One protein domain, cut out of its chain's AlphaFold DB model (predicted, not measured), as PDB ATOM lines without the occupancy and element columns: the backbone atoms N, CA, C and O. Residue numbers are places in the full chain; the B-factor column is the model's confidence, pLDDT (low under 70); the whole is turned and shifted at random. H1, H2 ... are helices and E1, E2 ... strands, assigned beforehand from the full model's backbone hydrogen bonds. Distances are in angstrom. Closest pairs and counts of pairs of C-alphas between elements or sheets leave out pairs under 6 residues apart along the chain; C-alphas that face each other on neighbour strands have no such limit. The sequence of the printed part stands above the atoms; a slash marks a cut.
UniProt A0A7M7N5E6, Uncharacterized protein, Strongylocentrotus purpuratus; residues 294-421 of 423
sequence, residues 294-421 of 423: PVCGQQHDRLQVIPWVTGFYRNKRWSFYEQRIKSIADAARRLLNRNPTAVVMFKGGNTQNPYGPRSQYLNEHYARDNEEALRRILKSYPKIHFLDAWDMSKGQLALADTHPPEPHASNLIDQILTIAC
ATOM      1  N   PRO A 294       5.621 -12.680 -52.822       47.81
ATOM      2  CA  PRO A 294       4.989 -11.781 -53.773       47.81
ATOM      3  C   PRO A 294       5.076 -12.354 -55.191       47.81
ATOM      4  O   PRO A 294       6.055 -13.004 -55.565       47.81
ATOM      5  N   VAL A 295       4.051 -12.102 -56.008       47.06
ATOM      6  CA  VAL A 295       4.119 -12.397 -57.443       47.06
ATOM      7  C   VAL A 295       5.184 -11.479 -58.034       47.06
ATOM      8  O   VAL A 295       4.982 -10.269 -58.113       47.06
ATOM      9  N   CYS A 296       6.326 -12.043 -58.426       48.59
ATOM     10  CA  CYS A 296       7.405 -11.287 -59.048       48.59
ATOM     11  C   CYS A 296       6.919 -10.651 -60.359       48.59
ATOM     12  O   CYS A 296       6.747 -11.331 -61.373       48.59
ATOM     13  N   GLY A 297       6.697  -9.335 -60.346       50.97
ATOM     14  CA  GLY A 297       6.604  -8.541 -61.568       50.97
ATOM     15  C   GLY A 297       7.980  -8.415 -62.231       50.97
ATOM     16  O   GLY A 297       9.006  -8.579 -61.574       50.97
ATOM     17  N   GLN A 298       8.030  -8.095 -63.528       51.41
ATOM     18  CA  GLN A 298       9.271  -7.839 -64.285       51.41
ATOM     19  C   GLN A 298       9.994  -6.539 -63.852       51.41
ATOM     20  O   GLN A 298      10.401  -5.741 -64.690       51.41
ATOM     21  N   GLN A 299      10.114  -6.260 -62.554       56.25
ATOM     22  CA  GLN A 299      10.661  -4.994 -62.055       56.25
ATOM     23  C   GLN A 299      12.194  -4.969 -62.003       56.25
ATOM     24  O   GLN A 299      12.781  -3.889 -61.999       56.25
ATOM     25  N   HIS A 300      12.848  -6.135 -62.008       64.31
ATOM     26  CA  HIS A 300      14.304  -6.236 -61.951       64.31
ATOM     27  C   HIS A 300      14.862  -6.928 -63.185       64.31
ATOM     28  O   HIS A 300      14.507  -8.051 -63.532       64.31
ATOM     29  N   ASP A 301      15.804  -6.253 -63.816       66.88
ATOM     30  CA  ASP A 301      16.512  -6.671 -65.015       66.88
ATOM     31  C   ASP A 301      17.778  -7.491 -64.703       66.88
ATOM     32  O   ASP A 301      18.353  -8.115 -65.599       66.88
ATOM     33  N   ARG A 302      18.206  -7.553 -63.427       71.38
ATOM     34  CA  ARG A 302      19.301  -8.429 -62.974       71.38
ATOM     35  C   ARG A 302      19.291  -8.714 -61.466       71.38
ATOM     36  O   ARG A 302      19.310  -7.786 -60.660       71.38
ATOM     37  N   LEU A 303      19.413  -9.994 -61.099       74.31
ATOM     38  CA  LEU A 303      19.647 -10.466 -59.727       74.31
ATOM     39  C   LEU A 303      21.053 -11.074 -59.599       74.31
ATOM     40  O   LEU A 303      21.428 -11.953 -60.376       74.31
ATOM     41  N   GLN A 304      21.832 -10.629 -58.609       77.81
ATOM     42  CA  GLN A 304      23.136 -11.208 -58.278       77.81
ATOM     43  C   GLN A 304      23.226 -11.547 -56.788       77.81
ATOM     44  O   GLN A 304      23.213 -10.660 -55.936       77.81
ATOM     45  N   VAL A 305      23.433 -12.831 -56.492       73.69
ATOM     46  CA  VAL A 305      23.753 -13.320 -55.145       73.69
ATOM     47  C   VAL A 305      25.236 -13.671 -55.083       73.69
ATOM     48  O   VAL A 305      25.761 -14.335 -55.979       73.69
ATOM     49  N   ILE A 306      25.926 -13.200 -54.046       78.38
ATOM     50  CA  ILE A 306      27.337 -13.499 -53.784       78.38
ATOM     51  C   ILE A 306      27.383 -14.453 -52.582       78.38
ATOM     52  O   ILE A 306      27.142 -14.008 -51.459       78.38
ATOM     53  N   PRO A 307      27.623 -15.764 -52.798       64.38
ATOM     54  CA  PRO A 307      27.308 -16.785 -51.799       64.38
ATOM     55  C   PRO A 307      28.412 -17.013 -50.764       64.38
ATOM     56  O   PRO A 307      28.111 -17.170 -49.587       64.38
ATOM     57  N   TRP A 308      29.677 -17.086 -51.189       62.53
ATOM     58  CA  TRP A 308      30.807 -17.354 -50.301       62.53
ATOM     59  C   TRP A 308      32.076 -16.718 -50.847       62.53
ATOM     60  O   TRP A 308      32.364 -16.790 -52.044       62.53
ATOM     61  N   VAL A 309      32.852 -16.112 -49.956       62.91
ATOM     62  CA  VAL A 309      34.157 -15.547 -50.286       62.91
ATOM     63  C   VAL A 309      35.191 -16.221 -49.407       62.91
ATOM     64  O   VAL A 309      35.022 -16.332 -48.202       62.91
ATOM     65  N   THR A 310      36.262 -16.713 -50.017       60.28
ATOM     66  CA  THR A 310      37.366 -17.347 -49.298       60.28
ATOM     67  C   THR A 310      38.516 -16.365 -49.120       60.28
ATOM     68  O   THR A 310      38.756 -15.504 -49.975       60.28
ATOM     69  N   GLY A 311      39.256 -16.515 -48.024       56.56
ATOM     70  CA  GLY A 311      40.531 -15.839 -47.825       56.56
ATOM     71  C   GLY A 311      41.395 -16.507 -46.768       56.56
ATOM     72  O   GLY A 311      41.061 -17.584 -46.277       56.56
ATOM     73  N   PHE A 312      42.534 -15.894 -46.456       61.00
ATOM     74  CA  PHE A 312      43.538 -16.469 -45.563       61.00
ATOM     75  C   PHE A 312      43.817 -15.544 -44.381       61.00
ATOM     76  O   PHE A 312      43.592 -14.339 -44.430       61.00
ATOM     77  N   TYR A 313      44.304 -16.104 -43.280       56.25
ATOM     78  CA  TYR A 313      44.595 -15.324 -42.083       56.25
ATOM     79  C   TYR A 313      46.093 -15.124 -41.922       56.25
ATOM     80  O   TYR A 313      46.848 -16.092 -41.921       56.25
ATOM     81  N   ARG A 314      46.518 -13.870 -41.773       58.12
ATOM     82  CA  ARG A 314      47.919 -13.480 -41.607       58.12
ATOM     83  C   ARG A 314      48.006 -12.212 -40.762       58.12
ATOM     84  O   ARG A 314      47.219 -11.294 -40.966       58.12
ATOM     85  N   ASN A 315      48.981 -12.141 -39.851       61.03
ATOM     86  CA  ASN A 315      49.245 -10.964 -39.008       61.03
ATOM     87  C   ASN A 315      47.986 -10.442 -38.296       61.03
ATOM     88  O   ASN A 315      47.654  -9.260 -38.395       61.03
ATOM     89  N   LYS A 316      47.250 -11.335 -37.628       64.19
ATOM     90  CA  LYS A 316      46.008 -11.010 -36.909       64.19
ATOM     91  C   LYS A 316      44.866 -10.459 -37.776       64.19
ATOM     92  O   LYS A 316      43.918  -9.876 -37.257       64.19
ATOM     93  N   ARG A 317      44.930 -10.627 -39.103       64.25
ATOM     94  CA  ARG A 317      43.925 -10.125 -40.053       64.25
ATOM     95  C   ARG A 317      43.578 -11.171 -41.104       64.25
ATOM     96  O   ARG A 317      44.452 -11.891 -41.591       64.25
ATOM     97  N   TRP A 318      42.314 -11.211 -41.520       65.81
ATOM     98  CA  TRP A 318      41.889 -11.971 -42.697       65.81
ATOM     99  C   TRP A 318      42.311 -11.246 -43.979       65.81
ATOM    100  O   TRP A 318      41.526 -10.595 -44.674       65.81
ATOM    101  N   SER A 319      43.609 -11.334 -44.254       60.47
ATOM    102  CA  SER A 319      44.225 -10.831 -45.474       60.47
ATOM    103  C   SER A 319      43.604 -11.544 -46.683       60.47
ATOM    104  O   SER A 319      43.199 -12.701 -46.600       60.47
ATOM    105  N   PHE A 320      43.455 -10.839 -47.802       73.12
ATOM    106  CA  PHE A 320      42.702 -11.287 -48.982       73.12
ATOM    107  C   PHE A 320      41.184 -11.475 -48.795       73.12
ATOM    108  O   PHE A 320      40.464 -11.054 -49.690       73.12
ATOM    109  N   TYR A 321      40.655 -11.983 -47.669       79.62
ATOM    110  CA  TYR A 321      39.194 -12.054 -47.456       79.62
ATOM    111  C   TYR A 321      38.571 -10.654 -47.462       79.62
ATOM    112  O   TYR A 321      37.765 -10.343 -48.334       79.62
ATOM    113  N   GLU A 322      39.002  -9.774 -46.546       83.62
ATOM    114  CA  GLU A 322      38.431  -8.426 -46.425       83.62
ATOM    115  C   GLU A 322      38.594  -7.623 -47.715       83.62
ATOM    116  O   GLU A 322      37.669  -6.950 -48.167       83.62
ATOM    117  N   GLN A 323      39.770  -7.709 -48.340       80.38
ATOM    118  CA  GLN A 323      40.034  -6.996 -49.585       80.38
ATOM    119  C   GLN A 323      39.212  -7.555 -50.750       80.38
ATOM    120  O   GLN A 323      38.784  -6.790 -51.614       80.38
ATOM    121  N   ARG A 324      38.941  -8.864 -50.775       83.44
ATOM    122  CA  ARG A 324      38.081  -9.489 -51.780       83.44
ATOM    123  C   ARG A 324      36.622  -9.096 -51.585       83.44
ATOM    124  O   ARG A 324      35.993  -8.739 -52.576       83.44
ATOM    125  N   ILE A 325      36.117  -9.057 -50.346       87.38
ATOM    126  CA  ILE A 325      34.792  -8.484 -50.050       87.38
ATOM    127  C   ILE A 325      34.722  -7.046 -50.570       87.38
ATOM    128  O   ILE A 325      33.832  -6.741 -51.358       87.38
ATOM    129  N   LYS A 326      35.690  -6.188 -50.217       87.62
ATOM    130  CA  LYS A 326      35.755  -4.794 -50.698       87.62
ATOM    131  C   LYS A 326      35.781  -4.703 -52.224       87.62
ATOM    132  O   LYS A 326      35.009  -3.954 -52.805       87.62
ATOM    133  N   SER A 327      36.613  -5.507 -52.884       86.31
ATOM    134  CA  SER A 327      36.747  -5.500 -54.348       86.31
ATOM    135  C   SER A 327      35.448  -5.916 -55.046       86.31
ATOM    136  O   SER A 327      35.052  -5.300 -56.040       86.31
ATOM    137  N   ILE A 328      34.763  -6.938 -54.519       88.25
ATOM    138  CA  ILE A 328      33.464  -7.385 -55.032       88.25
ATOM    139  C   ILE A 328      32.392  -6.324 -54.748       88.25
ATOM    140  O   ILE A 328      31.627  -5.987 -55.649       88.25
ATOM    141  N   ALA A 329      32.362  -5.745 -53.546       90.12
ATOM    142  CA  ALA A 329      31.421  -4.690 -53.172       90.12
ATOM    143  C   ALA A 329      31.612  -3.420 -54.023       90.12
ATOM    144  O   ALA A 329      30.643  -2.824 -54.487       90.12
ATOM    145  N   ASP A 330      32.853  -3.047 -54.338       91.19
ATOM    146  CA  ASP A 330      33.160  -1.957 -55.264       91.19
ATOM    147  C   ASP A 330      32.684  -2.255 -56.689       91.19
ATOM    148  O   ASP A 330      32.178  -1.361 -57.371       91.19
ATOM    149  N   ALA A 331      32.824  -3.502 -57.151       89.75
ATOM    150  CA  ALA A 331      32.295  -3.933 -58.442       89.75
ATOM    151  C   ALA A 331      30.761  -3.901 -58.474       89.75
ATOM    152  O   ALA A 331      30.187  -3.385 -59.437       89.75
ATOM    153  N   ALA A 332      30.111  -4.370 -57.409       90.50
ATOM    154  CA  ALA A 332      28.668  -4.295 -57.220       90.50
ATOM    155  C   ALA A 332      28.178  -2.843 -57.200       90.50
ATOM    156  O   ALA A 332      27.250  -2.502 -57.923       90.50
ATOM    157  N   ARG A 333      28.858  -1.944 -56.482       92.75
ATOM    158  CA  ARG A 333      28.558  -0.506 -56.497       92.75
ATOM    159  C   ARG A 333      28.649   0.083 -57.906       92.75
ATOM    160  O   ARG A 333      27.771   0.836 -58.309       92.75
ATOM    161  N   ARG A 334      29.681  -0.273 -58.684       93.94
ATOM    162  CA  ARG A 334      29.789   0.159 -60.091       93.94
ATOM    163  C   ARG A 334      28.644  -0.381 -60.953       93.94
ATOM    164  O   ARG A 334      28.201   0.334 -61.845       93.94
ATOM    165  N   LEU A 335      28.184  -1.613 -60.714       90.69
ATOM    166  CA  LEU A 335      26.999  -2.169 -61.374       90.69
ATOM    167  C   LEU A 335      25.749  -1.362 -61.006       90.69
ATOM    168  O   LEU A 335      25.100  -0.857 -61.910       90.69
ATOM    169  N   LEU A 336      25.485  -1.169 -59.715       88.81
ATOM    170  CA  LEU A 336      24.318  -0.442 -59.199       88.81
ATOM    171  C   LEU A 336      24.289   1.034 -59.630       88.81
ATOM    172  O   LEU A 336      23.225   1.628 -59.756       88.81
ATOM    173  N   ASN A 337      25.450   1.641 -59.892       92.31
ATOM    174  CA  ASN A 337      25.525   2.993 -60.454       92.31
ATOM    175  C   ASN A 337      25.156   3.045 -61.947       92.31
ATOM    176  O   ASN A 337      24.672   4.075 -62.403       92.31
ATOM    177  N   ARG A 338      25.403   1.972 -62.714       94.69
ATOM    178  CA  ARG A 338      25.027   1.878 -64.140       94.69
ATOM    179  C   ARG A 338      23.625   1.313 -64.349       94.69
ATOM    180  O   ARG A 338      23.006   1.600 -65.362       94.69
ATOM    181  N   ASN A 339      23.172   0.482 -63.419       89.44
ATOM    182  CA  ASN A 339      21.875  -0.165 -63.422       89.44
ATOM    183  C   ASN A 339      21.278  -0.077 -62.003       89.44
ATOM    184  O   ASN A 339      21.527  -0.965 -61.184       89.44
ATOM    185  N   PRO A 340      20.538   1.005 -61.701       86.88
ATOM    186  CA  PRO A 340      19.931   1.212 -60.387       86.88
ATOM    187  C   PRO A 340      18.801   0.236 -60.038       86.88
ATOM    188  O   PRO A 340      18.457   0.143 -58.865       86.88
ATOM    189  N   THR A 341      18.222  -0.461 -61.021       83.44
ATOM    190  CA  THR A 341      17.142  -1.446 -60.831       83.44
ATOM    191  C   THR A 341      17.670  -2.855 -60.557       83.44
ATOM    192  O   THR A 341      16.914  -3.713 -60.101       83.44
ATOM    193  N   ALA A 342      18.967  -3.104 -60.766       86.12
ATOM    194  CA  ALA A 342      19.606  -4.358 -60.392       86.12
ATOM    195  C   ALA A 342      19.616  -4.567 -58.869       86.12
ATOM    196  O   ALA A 342      19.827  -3.637 -58.092       86.12
ATOM    197  N   VAL A 343      19.503  -5.828 -58.452       84.81
ATOM    198  CA  VAL A 343      19.557  -6.231 -57.042       84.81
ATOM    199  C   VAL A 343      20.829  -7.031 -56.793       84.81
ATOM    200  O   VAL A 343      21.090  -8.043 -57.452       84.81
ATOM    201  N   VAL A 344      21.639  -6.585 -55.828       86.88
ATOM    202  CA  VAL A 344      22.862  -7.284 -55.410       86.88
ATOM    203  C   VAL A 344      22.792  -7.609 -53.927       86.88
ATOM    204  O   VAL A 344      22.583  -6.714 -53.109       86.88
ATOM    205  N   MET A 345      23.022  -8.879 -53.589       85.81
ATOM    206  CA  MET A 345      23.009  -9.364 -52.210       85.81
ATOM    207  C   MET A 345      24.285 -10.138 -51.875       85.81
ATOM    208  O   MET A 345      24.737 -10.974 -52.662       85.81
ATOM    209  N   PHE A 346      24.841  -9.911 -50.686       88.25
ATOM    210  CA  PHE A 346      25.850 -10.790 -50.092       88.25
ATOM    211  C   PHE A 346      25.187 -11.739 -49.106       88.25
ATOM    212  O   PHE A 346      24.475 -11.294 -48.210       88.25
ATOM    213  N   LYS A 347      25.457 -13.034 -49.244       87.94
ATOM    214  CA  LYS A 347      25.068 -14.033 -48.253       87.94
ATOM    215  C   LYS A 347      26.131 -14.114 -47.155       87.94
ATOM    216  O   LYS A 347      27.316 -14.253 -47.462       87.94
ATOM    217  N   GLY A 348      25.696 -14.051 -45.899       85.44
ATOM    218  CA  GLY A 348      26.519 -14.352 -44.730       85.44
ATOM    219  C   GLY A 348      26.951 -15.821 -44.648       85.44
ATOM    220  O   GLY A 348      26.493 -16.693 -45.395       85.44
ATOM    221  N   GLY A 349      27.866 -16.103 -43.725       85.38
ATOM    222  CA  GLY A 349      28.270 -17.459 -43.371       85.38
ATOM    223  C   GLY A 349      27.162 -18.227 -42.644       85.38
ATOM    224  O   GLY A 349      26.198 -17.653 -42.159       85.38
ATOM    225  N   ASN A 350      27.325 -19.542 -42.530       86.56
ATOM    226  CA  ASN A 350      26.475 -20.382 -41.685       86.56
ATOM    227  C   ASN A 350      27.229 -20.721 -40.392       86.56
ATOM    228  O   ASN A 350      28.458 -20.866 -40.428       86.56
ATOM    229  N   THR A 351      26.513 -20.929 -39.284       86.31
ATOM    230  CA  THR A 351      27.092 -21.566 -38.092       86.31
ATOM    231  C   THR A 351      27.655 -22.936 -38.461       86.31
ATOM    232  O   THR A 351      27.051 -23.659 -39.252       86.31
ATOM    233  N   GLN A 352      28.801 -23.315 -37.900       81.38
ATOM    234  CA  GLN A 352      29.513 -24.528 -38.302       81.38
ATOM    235  C   GLN A 352      29.687 -25.458 -37.120       81.38
ATOM    236  O   GLN A 352      29.910 -25.015 -36.001       81.38
ATOM    237  N   ASN A 353      29.693 -26.763 -37.371       72.88
ATOM    238  CA  ASN A 353      30.163 -27.705 -36.371       72.88
ATOM    239  C   ASN A 353      31.624 -27.366 -36.006       72.88
ATOM    240  O   ASN A 353      32.497 -27.457 -36.871       72.88
ATOM    241  N   PRO A 354      31.941 -27.002 -34.751       66.00
ATOM    242  CA  PRO A 354      33.316 -26.686 -34.380       66.00
ATOM    243  C   PRO A 354      34.135 -27.964 -34.100       66.00
ATOM    244  O   PRO A 354      35.250 -27.895 -33.572       66.00
ATOM    245  N   TYR A 355      33.606 -29.140 -34.475       64.38
ATOM    246  CA  TYR A 355      34.239 -30.447 -34.345       64.38
ATOM    247  C   TYR A 355      34.356 -31.182 -35.676       64.38
ATOM    248  O   TYR A 355      33.426 -31.244 -36.470       64.38
ATOM    249  N   GLY A 356      35.522 -31.791 -35.882       63.66
ATOM    250  CA  GLY A 356      35.830 -32.612 -37.046       63.66
ATOM    251  C   GLY A 356      37.326 -32.586 -37.363       63.66
ATOM    252  O   GLY A 356      38.046 -31.755 -36.805       63.66
ATOM    253  N   PRO A 357      37.803 -33.443 -38.278       59.25
ATOM    254  CA  PRO A 357      39.222 -33.527 -38.646       59.25
ATOM    255  C   PRO A 357      39.784 -32.232 -39.261       59.25
ATOM    256  O   PRO A 357      40.994 -32.077 -39.370       59.25
ATOM    257  N   ARG A 358      38.913 -31.288 -39.655       65.25
ATOM    258  CA  ARG A 358      39.280 -29.988 -40.246       65.25
ATOM    259  C   ARG A 358      38.994 -28.791 -39.340       65.25
ATOM    260  O   ARG A 358      39.168 -27.652 -39.761       65.25
ATOM    261  N   SER A 359      38.535 -29.016 -38.114       64.62
ATOM    262  CA  SER A 359      38.071 -27.950 -37.210       64.62
ATOM    263  C   SER A 359      39.167 -26.996 -36.728       64.62
ATOM    264  O   SER A 359      38.881 -25.870 -36.339       64.62
ATOM    265  N   GLN A 360      40.438 -27.374 -36.845       62.84
ATOM    266  CA  GLN A 360      41.590 -26.483 -36.700       62.84
ATOM    267  C   GLN A 360      41.651 -25.386 -37.783       62.84
ATOM    268  O   GLN A 360      42.338 -24.381 -37.592       62.84
ATOM    269  N   TYR A 361      40.895 -25.532 -38.882       62.56
ATOM    270  CA  TYR A 361      40.784 -24.564 -39.986       62.56
ATOM    271  C   TYR A 361      39.348 -24.140 -40.327       62.56
ATOM    272  O   TYR A 361      39.165 -23.051 -40.869       62.56
ATOM    273  N   LEU A 362      38.357 -24.981 -40.020       68.56
ATOM    274  CA  LEU A 362      36.931 -24.810 -40.312       68.56
ATOM    275  C   LEU A 362      36.132 -24.975 -39.017       68.56
ATOM    276  O   LEU A 362      35.718 -26.076 -38.663       68.56
ATOM    277  N   ASN A 363      35.980 -23.889 -38.270       74.88
ATOM    278  CA  ASN A 363      35.201 -23.870 -37.037       74.88
ATOM    279  C   ASN A 363      34.351 -22.605 -36.952       74.88
ATOM    280  O   ASN A 363      34.608 -21.614 -37.641       74.88
ATOM    281  N   GLU A 364      33.360 -22.645 -36.062       81.75
ATOM    282  CA  GLU A 364      32.422 -21.544 -35.856       81.75
ATOM    283  C   GLU A 364      33.119 -20.243 -35.442       81.75
ATOM    284  O   GLU A 364      32.743 -19.190 -35.935       81.75
ATOM    285  N   HIS A 365      34.181 -20.305 -34.632       79.62
ATOM    286  CA  HIS A 365      34.952 -19.120 -34.240       79.62
ATOM    287  C   HIS A 365      35.550 -18.396 -35.465       79.62
ATOM    288  O   HIS A 365      35.396 -17.188 -35.614       79.62
ATOM    289  N   TYR A 366      36.176 -19.112 -36.405       79.19
ATOM    290  CA  TYR A 366      36.688 -18.498 -37.639       79.19
ATOM    291  C   TYR A 366      35.592 -18.051 -38.599       79.19
ATOM    292  O   TYR A 366      35.753 -17.033 -39.271       79.19
ATOM    293  N   ALA A 367      34.521 -18.837 -38.713       81.69
ATOM    294  CA  ALA A 367      33.382 -18.480 -39.546       81.69
ATOM    295  C   ALA A 367      32.758 -17.166 -39.056       81.69
ATOM    296  O   ALA A 367      32.473 -16.291 -39.870       81.69
ATOM    297  N   ARG A 368      32.675 -16.997 -37.732       82.75
ATOM    298  CA  ARG A 368      32.232 -15.770 -37.073       82.75
ATOM    299  C   ARG A 368      33.167 -14.597 -37.352       82.75
ATOM    300  O   ARG A 368      32.688 -13.554 -37.769       82.75
ATOM    301  N   ASP A 369      34.488 -14.764 -37.223       81.44
ATOM    302  CA  ASP A 369      35.441 -13.684 -37.551       81.44
ATOM    303  C   ASP A 369      35.239 -13.145 -38.986       81.44
ATOM    304  O   ASP A 369      35.353 -11.942 -39.234       81.44
ATOM    305  N   ASN A 370      34.984 -14.041 -39.949       82.88
ATOM    306  CA  ASN A 370      34.725 -13.673 -41.344       82.88
ATOM    307  C   ASN A 370      33.377 -12.965 -41.503       82.88
ATOM    308  O   ASN A 370      33.298 -11.953 -42.198       82.88
ATOM    309  N   GLU A 371      32.341 -13.481 -40.845       85.12
ATOM    310  CA  GLU A 371      30.998 -12.903 -40.832       85.12
ATOM    311  C   GLU A 371      31.003 -11.460 -40.300       85.12
ATOM    312  O   GLU A 371      30.474 -10.553 -40.943       85.12
ATOM    313  N   GLU A 372      31.689 -11.213 -39.186       83.81
ATOM    314  CA  GLU A 372      31.854  -9.872 -38.610       83.81
ATOM    315  C   GLU A 372      32.579  -8.919 -39.566       83.81
ATOM    316  O   GLU A 372      32.182  -7.767 -39.767       83.81
ATOM    317  N   ALA A 373      33.651  -9.399 -40.205       84.56
ATOM    318  CA  ALA A 373      34.375  -8.612 -41.192       84.56
ATOM    319  C   ALA A 373      33.490  -8.262 -42.400       84.56
ATOM    320  O   ALA A 373      33.522  -7.120 -42.866       84.56
ATOM    321  N   LEU A 374      32.678  -9.211 -42.878       86.88
ATOM    322  CA  LEU A 374      31.714  -9.003 -43.957       86.88
ATOM    323  C   LEU A 374      30.689  -7.926 -43.588       86.88
ATOM    324  O   LEU A 374      30.580  -6.932 -44.311       86.88
ATOM    325  N   ARG A 375      30.007  -8.070 -42.444       86.38
ATOM    326  CA  ARG A 375      29.026  -7.093 -41.937       86.38
ATOM    327  C   ARG A 375      29.628  -5.699 -41.838       86.38
ATOM    328  O   ARG A 375      29.091  -4.739 -42.391       86.38
ATOM    329  N   ARG A 376      30.794  -5.582 -41.195       86.38
ATOM    330  CA  ARG A 376      31.512  -4.310 -41.031       86.38
ATOM    331  C   ARG A 376      31.852  -3.649 -42.364       86.38
ATOM    332  O   ARG A 376      31.717  -2.433 -42.482       86.38
ATOM    333  N   ILE A 377      32.304  -4.413 -43.360       87.50
ATOM    334  CA  ILE A 377      32.632  -3.866 -44.684       87.50
ATOM    335  C   ILE A 377      31.361  -3.398 -45.397       87.50
ATOM    336  O   ILE A 377      31.335  -2.279 -45.915       87.50
ATOM    337  N   LEU A 378      30.304  -4.213 -45.395       88.31
ATOM    338  CA  LEU A 378      29.060  -3.908 -46.104       88.31
ATOM    339  C   LEU A 378      28.315  -2.698 -45.535       88.31
ATOM    340  O   LEU A 378      27.639  -2.026 -46.308       88.31
ATOM    341  N   LYS A 379      28.526  -2.316 -44.264       87.00
ATOM    342  CA  LYS A 379      28.024  -1.039 -43.703       87.00
ATOM    343  C   LYS A 379      28.380   0.188 -44.559       87.00
ATOM    344  O   LYS A 379      27.639   1.163 -44.563       87.00
ATOM    345  N   SER A 380      29.478   0.137 -45.322       90.25
ATOM    346  CA  SER A 380      29.894   1.219 -46.237       90.25
ATOM    347  C   SER A 380      29.214   1.179 -47.621       90.25
ATOM    348  O   SER A 380      29.495   2.029 -48.466       90.25
ATOM    349  N   TYR A 381      28.338   0.202 -47.881       89.75
ATOM    350  CA  TYR A 381      27.698  -0.054 -49.177       89.75
ATOM    351  C   TYR A 381      26.168  -0.177 -49.034       89.75
ATOM    352  O   TYR A 381      25.611  -1.252 -49.234       89.75
ATOM    353  N   PRO A 382      25.450   0.923 -48.743       86.19
ATOM    354  CA  PRO A 382      24.037   0.883 -48.342       86.19
ATOM    355  C   PRO A 382      23.057   0.411 -49.429       86.19
ATOM    356  O   PRO A 382      21.926   0.071 -49.109       86.19
ATOM    357  N   LYS A 383      23.469   0.392 -50.707       85.75
ATOM    358  CA  LYS A 383      22.664  -0.137 -51.827       85.75
ATOM    359  C   LYS A 383      22.827  -1.649 -52.040       85.75
ATOM    360  O   LYS A 383      22.216  -2.201 -52.946       85.75
ATOM    361  N   ILE A 384      23.714  -2.300 -51.287       87.56
ATOM    362  CA  ILE A 384      23.934  -3.744 -51.353       87.56
ATOM    363  C   ILE A 384      23.151  -4.384 -50.210       87.56
ATOM    364  O   ILE A 384      23.319  -4.002 -49.054       87.56
ATOM    365  N   HIS A 385      22.327  -5.377 -50.532       84.75
ATOM    366  CA  HIS A 385      21.574  -6.122 -49.531       84.75
ATOM    367  C   HIS A 385      22.452  -7.174 -48.849       84.75
ATOM    368  O   HIS A 385      23.417  -7.689 -49.424       84.75
ATOM    369  N   PHE A 386      22.085  -7.529 -47.623       83.56
ATOM    370  CA  PHE A 386      22.747  -8.568 -46.851       83.56
ATOM    371  C   PHE A 386      21.744  -9.657 -46.472       83.56
ATOM    372  O   PHE A 386      20.711  -9.376 -45.867       83.56
ATOM    373  N   LEU A 387      22.053 -10.894 -46.849       84.44
ATOM    374  CA  LEU A 387      21.277 -12.079 -46.522       84.44
ATOM    375  C   LEU A 387      21.915 -12.758 -45.310       84.44
ATOM    376  O   LEU A 387      22.954 -13.413 -45.428       84.44
ATOM    377  N   ASP A 388      21.287 -12.575 -44.151       82.69
ATOM    378  CA  ASP A 388      21.795 -12.988 -42.843       82.69
ATOM    379  C   ASP A 388      21.622 -14.499 -42.587       82.69
ATOM    380  O   ASP A 388      20.845 -14.951 -41.746       82.69
ATOM    381  N   ALA A 389      22.357 -15.312 -43.346       85.00
ATOM    382  CA  ALA A 389      22.356 -16.765 -43.183       85.00
ATOM    383  C   ALA A 389      22.906 -17.207 -41.810       85.00
ATOM    384  O   ALA A 389      22.579 -18.294 -41.315       85.00
ATOM    385  N   TRP A 390      23.717 -16.360 -41.171       86.31
ATOM    386  CA  TRP A 390      24.264 -16.626 -39.848       86.31
ATOM    387  C   TRP A 390      23.151 -16.634 -38.805       86.31
ATOM    388  O   TRP A 390      22.998 -17.627 -38.097       86.31
ATOM    389  N   ASP A 391      22.308 -15.600 -38.767       83.38
ATOM    390  CA  ASP A 391      21.165 -15.540 -37.852       83.38
ATOM    391  C   ASP A 391      20.175 -16.690 -38.083       83.38
ATOM    392  O   ASP A 391      19.762 -17.381 -37.146       83.38
ATOM    393  N   MET A 392      19.894 -16.999 -39.352       83.06
ATOM    394  CA  MET A 392      19.023 -18.119 -39.719       83.06
ATOM    395  C   MET A 392      19.559 -19.461 -39.206       83.06
ATOM    396  O   MET A 392      18.806 -20.289 -38.689       83.06
ATOM    397  N   SER A 393      20.871 -19.687 -39.319       86.12
ATOM    398  CA  SER A 393      21.506 -20.913 -38.826       86.12
ATOM    399  C   SER A 393      21.686 -20.932 -37.302       86.12
ATOM    400  O   SER A 393      21.642 -22.013 -36.719       86.12
ATOM    401  N   LYS A 394      21.767 -19.775 -36.619       87.00
ATOM    402  CA  LYS A 394      21.670 -19.700 -35.147       87.00
ATOM    403  C   LYS A 394      20.303 -20.184 -34.646       87.00
ATOM    404  O   LYS A 394      20.235 -20.915 -33.656       87.00
ATOM    405  N   GLY A 395      19.227 -19.781 -35.327       86.44
ATOM    406  CA  GLY A 395      17.844 -20.089 -34.946       86.44
ATOM    407  C   GLY A 395      17.341 -21.476 -35.356       86.44
ATOM    408  O   GLY A 395      16.328 -21.934 -34.826       86.44
ATOM    409  N   GLN A 396      18.023 -22.168 -36.274       86.31
ATOM    410  CA  GLN A 396      17.549 -23.453 -36.791       86.31
ATOM    411  C   GLN A 396      17.570 -24.562 -35.726       86.31
ATOM    412  O   GLN A 396      18.390 -24.578 -34.802       86.31
ATOM    413  N   LEU A 397      16.676 -25.544 -35.857       83.62
ATOM    414  CA  LEU A 397      16.625 -26.684 -34.934       83.62
ATOM    415  C   LEU A 397      17.657 -27.768 -35.276       83.62
ATOM    416  O   LEU A 397      18.093 -28.485 -34.378       83.62
ATOM    417  N   ALA A 398      18.073 -27.852 -36.540       83.81
ATOM    418  CA  ALA A 398      19.111 -28.770 -36.987       83.81
ATOM    419  C   ALA A 398      20.484 -28.447 -36.375       83.81
ATOM    420  O   ALA A 398      20.744 -27.332 -35.916       83.81
ATOM    421  N   LEU A 399      21.378 -29.436 -36.396       82.75
ATOM    422  CA  LEU A 399      22.766 -29.242 -35.984       82.75
ATOM    423  C   LEU A 399      23.451 -28.192 -36.871       82.75
ATOM    424  O   LEU A 399      23.109 -28.028 -38.042       82.75
ATOM    425  N   ALA A 400      24.413 -27.473 -36.294       83.56
ATOM    426  CA  ALA A 400      25.220 -26.514 -37.037       83.56
ATOM    427  C   ALA A 400      26.054 -27.240 -38.101       83.56
ATOM    428  O   ALA A 400      26.764 -28.197 -37.786       83.56
ATOM    429  N   ASP A 401      25.990 -26.764 -39.341       81.56
ATOM    430  CA  ASP A 401      26.708 -27.322 -40.482       81.56
ATOM    431  C   ASP A 401      27.051 -26.199 -41.468       81.56
ATOM    432  O   ASP A 401      26.270 -25.270 -41.682       81.56
ATOM    433  N   THR A 402      28.218 -26.307 -42.102       79.88
ATOM    434  CA  THR A 402      28.592 -25.412 -43.208       79.88
ATOM    435  C   THR A 402      27.616 -25.551 -44.382       79.88
ATOM    436  O   THR A 402      27.341 -24.560 -45.063       79.88
ATOM    437  N   HIS A 403      27.061 -26.750 -44.578       84.38
ATOM    438  CA  HIS A 403      26.025 -27.099 -45.546       84.38
ATOM    439  C   HIS A 403      24.717 -27.399 -44.792       84.38
ATOM    440  O   HIS A 403      24.397 -28.559 -44.531       84.38
ATOM    441  N   PRO A 404      23.977 -26.360 -44.372       80.50
ATOM    442  CA  PRO A 404      22.761 -26.529 -43.590       80.50
ATOM    443  C   PRO A 404      21.680 -27.273 -44.395       80.50
ATOM    444  O   PRO A 404      21.724 -27.286 -45.629       80.50
ATOM    445  N   PRO A 405      20.712 -27.907 -43.713       81.69
ATOM    446  CA  PRO A 405      19.726 -28.773 -44.354       81.69
ATOM    447  C   PRO A 405      18.700 -27.990 -45.182       81.69
ATOM    448  O   PRO A 405      18.599 -26.768 -45.096       81.69
ATOM    449  N   GLU A 406      17.885 -28.719 -45.943       81.69
ATOM    450  CA  GLU A 406      16.893 -28.174 -46.880       81.69
ATOM    451  C   GLU A 406      15.988 -27.060 -46.305       81.69
ATOM    452  O   GLU A 406      15.904 -26.024 -46.963       81.69
ATOM    453  N   PRO A 407      15.449 -27.129 -45.066       79.25
ATOM    454  CA  PRO A 407      14.653 -26.029 -44.508       79.25
ATOM    455  C   PRO A 407      15.394 -24.686 -44.444       79.25
ATOM    456  O   PRO A 407      14.799 -23.630 -44.629       79.25
ATOM    457  N   HIS A 408      16.710 -24.711 -44.216       81.44
ATOM    458  CA  HIS A 408      17.524 -23.500 -44.231       81.44
ATOM    459  C   HIS A 408      17.660 -22.936 -45.650       81.44
ATOM    460  O   HIS A 408      17.588 -21.724 -45.840       81.44
ATOM    461  N   ALA A 409      17.856 -23.802 -46.649       80.62
ATOM    462  CA  ALA A 409      17.934 -23.388 -48.047       80.62
ATOM    463  C   ALA A 409      16.606 -22.783 -48.530       80.62
ATOM    464  O   ALA A 409      16.628 -21.741 -49.181       80.62
ATOM    465  N   SER A 410      15.477 -23.380 -48.148       78.12
ATOM    466  CA  SER A 410      14.137 -22.879 -48.468       78.12
ATOM    467  C   SER A 410      13.907 -21.488 -47.870       78.12
ATOM    468  O   SER A 410      13.642 -20.549 -48.617       78.12
ATOM    469  N   ASN A 411      14.210 -21.285 -46.580       77.38
ATOM    470  CA  ASN A 411      14.123 -19.950 -45.977       77.38
ATOM    471  C   ASN A 411      15.064 -18.925 -46.648       77.38
ATOM    472  O   ASN A 411      14.742 -17.740 -46.717       77.38
ATOM    473  N   LEU A 412      16.255 -19.338 -47.113       79.00
ATOM    474  CA  LEU A 412      17.178 -18.429 -47.814       79.00
ATOM    475  C   LEU A 412      16.583 -17.977 -49.147       79.00
ATOM    476  O   LEU A 412      16.727 -16.812 -49.512       79.00
ATOM    477  N   ILE A 413      15.930 -18.889 -49.869       79.75
ATOM    478  CA  ILE A 413      15.231 -18.580 -51.117       79.75
ATOM    479  C   ILE A 413      14.087 -17.600 -50.841       79.75
ATOM    480  O   ILE A 413      13.987 -16.597 -51.544       79.75
ATOM    481  N   ASP A 414      13.305 -17.812 -49.784       75.19
ATOM    482  CA  ASP A 414      12.193 -16.923 -49.432       75.19
ATOM    483  C   ASP A 414      12.660 -15.492 -49.121       75.19
ATOM    484  O   ASP A 414      12.060 -14.511 -49.570       75.19
ATOM    485  N   GLN A 415      13.790 -15.354 -48.418       76.56
ATOM    486  CA  GLN A 415      14.439 -14.058 -48.183       76.56
ATOM    487  C   GLN A 415      14.914 -13.408 -49.486       76.56
ATOM    488  O   GLN A 415      14.689 -12.216 -49.700       76.56
ATOM    489  N   ILE A 416      15.560 -14.179 -50.369       79.44
ATOM    490  CA  ILE A 416      16.016 -13.675 -51.671       79.44
ATOM    491  C   ILE A 416      14.826 -13.147 -52.468       79.44
ATOM    492  O   ILE A 416      14.906 -12.045 -53.001       79.44
ATOM    493  N   LEU A 417      13.725 -13.894 -52.524       76.44
ATOM    494  CA  LEU A 417      12.529 -13.512 -53.272       76.44
ATOM    495  C   LEU A 417      11.827 -12.299 -52.658       76.44
ATOM    496  O   LEU A 417      11.383 -11.424 -53.391       76.44
ATOM    497  N   THR A 418      11.802 -12.191 -51.332       74.00
ATOM    498  CA  THR A 418      11.228 -11.030 -50.638       74.00
ATOM    499  C   THR A 418      12.003  -9.744 -50.936       74.00
ATOM    500  O   THR A 418      11.408  -8.685 -51.112       74.00
ATOM    501  N   ILE A 419      13.335  -9.817 -51.019       74.06
ATOM    502  CA  ILE A 419      14.165  -8.652 -51.355       74.06
ATOM    503  C   ILE A 419      14.123  -8.368 -52.865       74.06
ATOM    504  O   ILE A 419      14.102  -7.210 -53.273       74.06
ATOM    505  N   ALA A 420      14.140  -9.412 -53.698       74.06
ATOM    506  CA  ALA A 420      14.215  -9.290 -55.151       74.06
ATOM    507  C   ALA A 420      12.866  -9.032 -55.832       74.06
ATOM    508  O   ALA A 420      12.868  -8.758 -57.022       74.06
ATOM    509  N   CYS A 421      11.738  -9.166 -55.137       70.06
ATOM    510  CA  CYS A 421      10.408  -8.927 -55.696       70.06
ATOM    511  C   CYS A 421       9.599  -8.023 -54.754       70.06
ATOM    512  O   CYS A 421       8.634  -8.483 -54.142       70.06
TER     513      CYS A 421
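This is residues 294 to 421 of the 423 residues of an uncharacterized protein of Strongylocentrotus purpuratus (UniProt A0A7M7N5E6). A small sheet of three short parallel strands is sandwiched between helices, with H1 and H2 over one face and H4 over the other, and H3 follows E3 beyond the sheet. The long link between E2 and H2 reaches outward, and its residues 356 to 361 stick out. The printed part has 128 residues with four named helices and three named strands, in the order E1 H1 E2 H2 E3 H3 H4; the sheet's order is E1 E2 E3, and the class is mostly helix. The whole is compact, with a radius of gyration of the C-alphas of 15.7 A, and flat, spanning 47 by 36 by 18 A.

E1, residues 303 to 306, is an edge strand and the parallel neighbour of E2, residues 343 to 347, at 22 degrees; N 304 and O 343 are within hydrogen-bond range at 2.9 A. H1, residues 321 to 338, lies between them along the chain, a strand-helix-strand unit with a right-handed crossover. H1 is on the sheet at a height of 10.1 A and runs along the strands, at 4 degrees to E2 on the local plane; the closest C-alphas of the two, Ala 332 and Val 344, are 6.8 A apart. H2, residues 364 to 378, is also on the sheet. Residues 321 to 329 of H1 alone touch H2, the closest C-alphas being Glu 322 and Ala 373, 6.6 A apart; the two helices run the same way at a shallow tilt of 34 degrees, only just short of steep. E3, residues 385 to 387, is the other edge strand, parallel to E2 at 36 degrees, with N 387 and O 346 2.8 A apart; E2, H2 and E3 form a second such unit, also right-handed. H3, residues 389 to 395, is not on the sheet. H4, residues 406 to 420, is on the face opposite to H1 at a height of 10.2 A and runs along the strands, at 23 degrees to E2 on the local plane. H3 and H4 only just touch, with 3 pairs of C-alphas within 8 A, the closest being Ala 389 and Leu 412 at 7.1 A. In the four helices every O i to N i+4 pair is within hydrogen-bond range.

E1 begins at C-alpha 303 (19.647, -10.466, -59.727). H1 is 25.9 A long from first to last C-alpha, E2 13.0 A, H2 20.7 A and H4 20.8 A. H4 ends at C-alpha 420 (14.215, -9.290, -55.151).

The C-alphas of Val 295 and Asn 315, the two farthest apart, are 48.8 A apart. The printed part has no cut. The links E1 to H1 and E2 to H2 are long. The mean pLDDT of the printed part is 78.0, and residues 294 to 301, 307 to 319 and 354 to 362 are under 70.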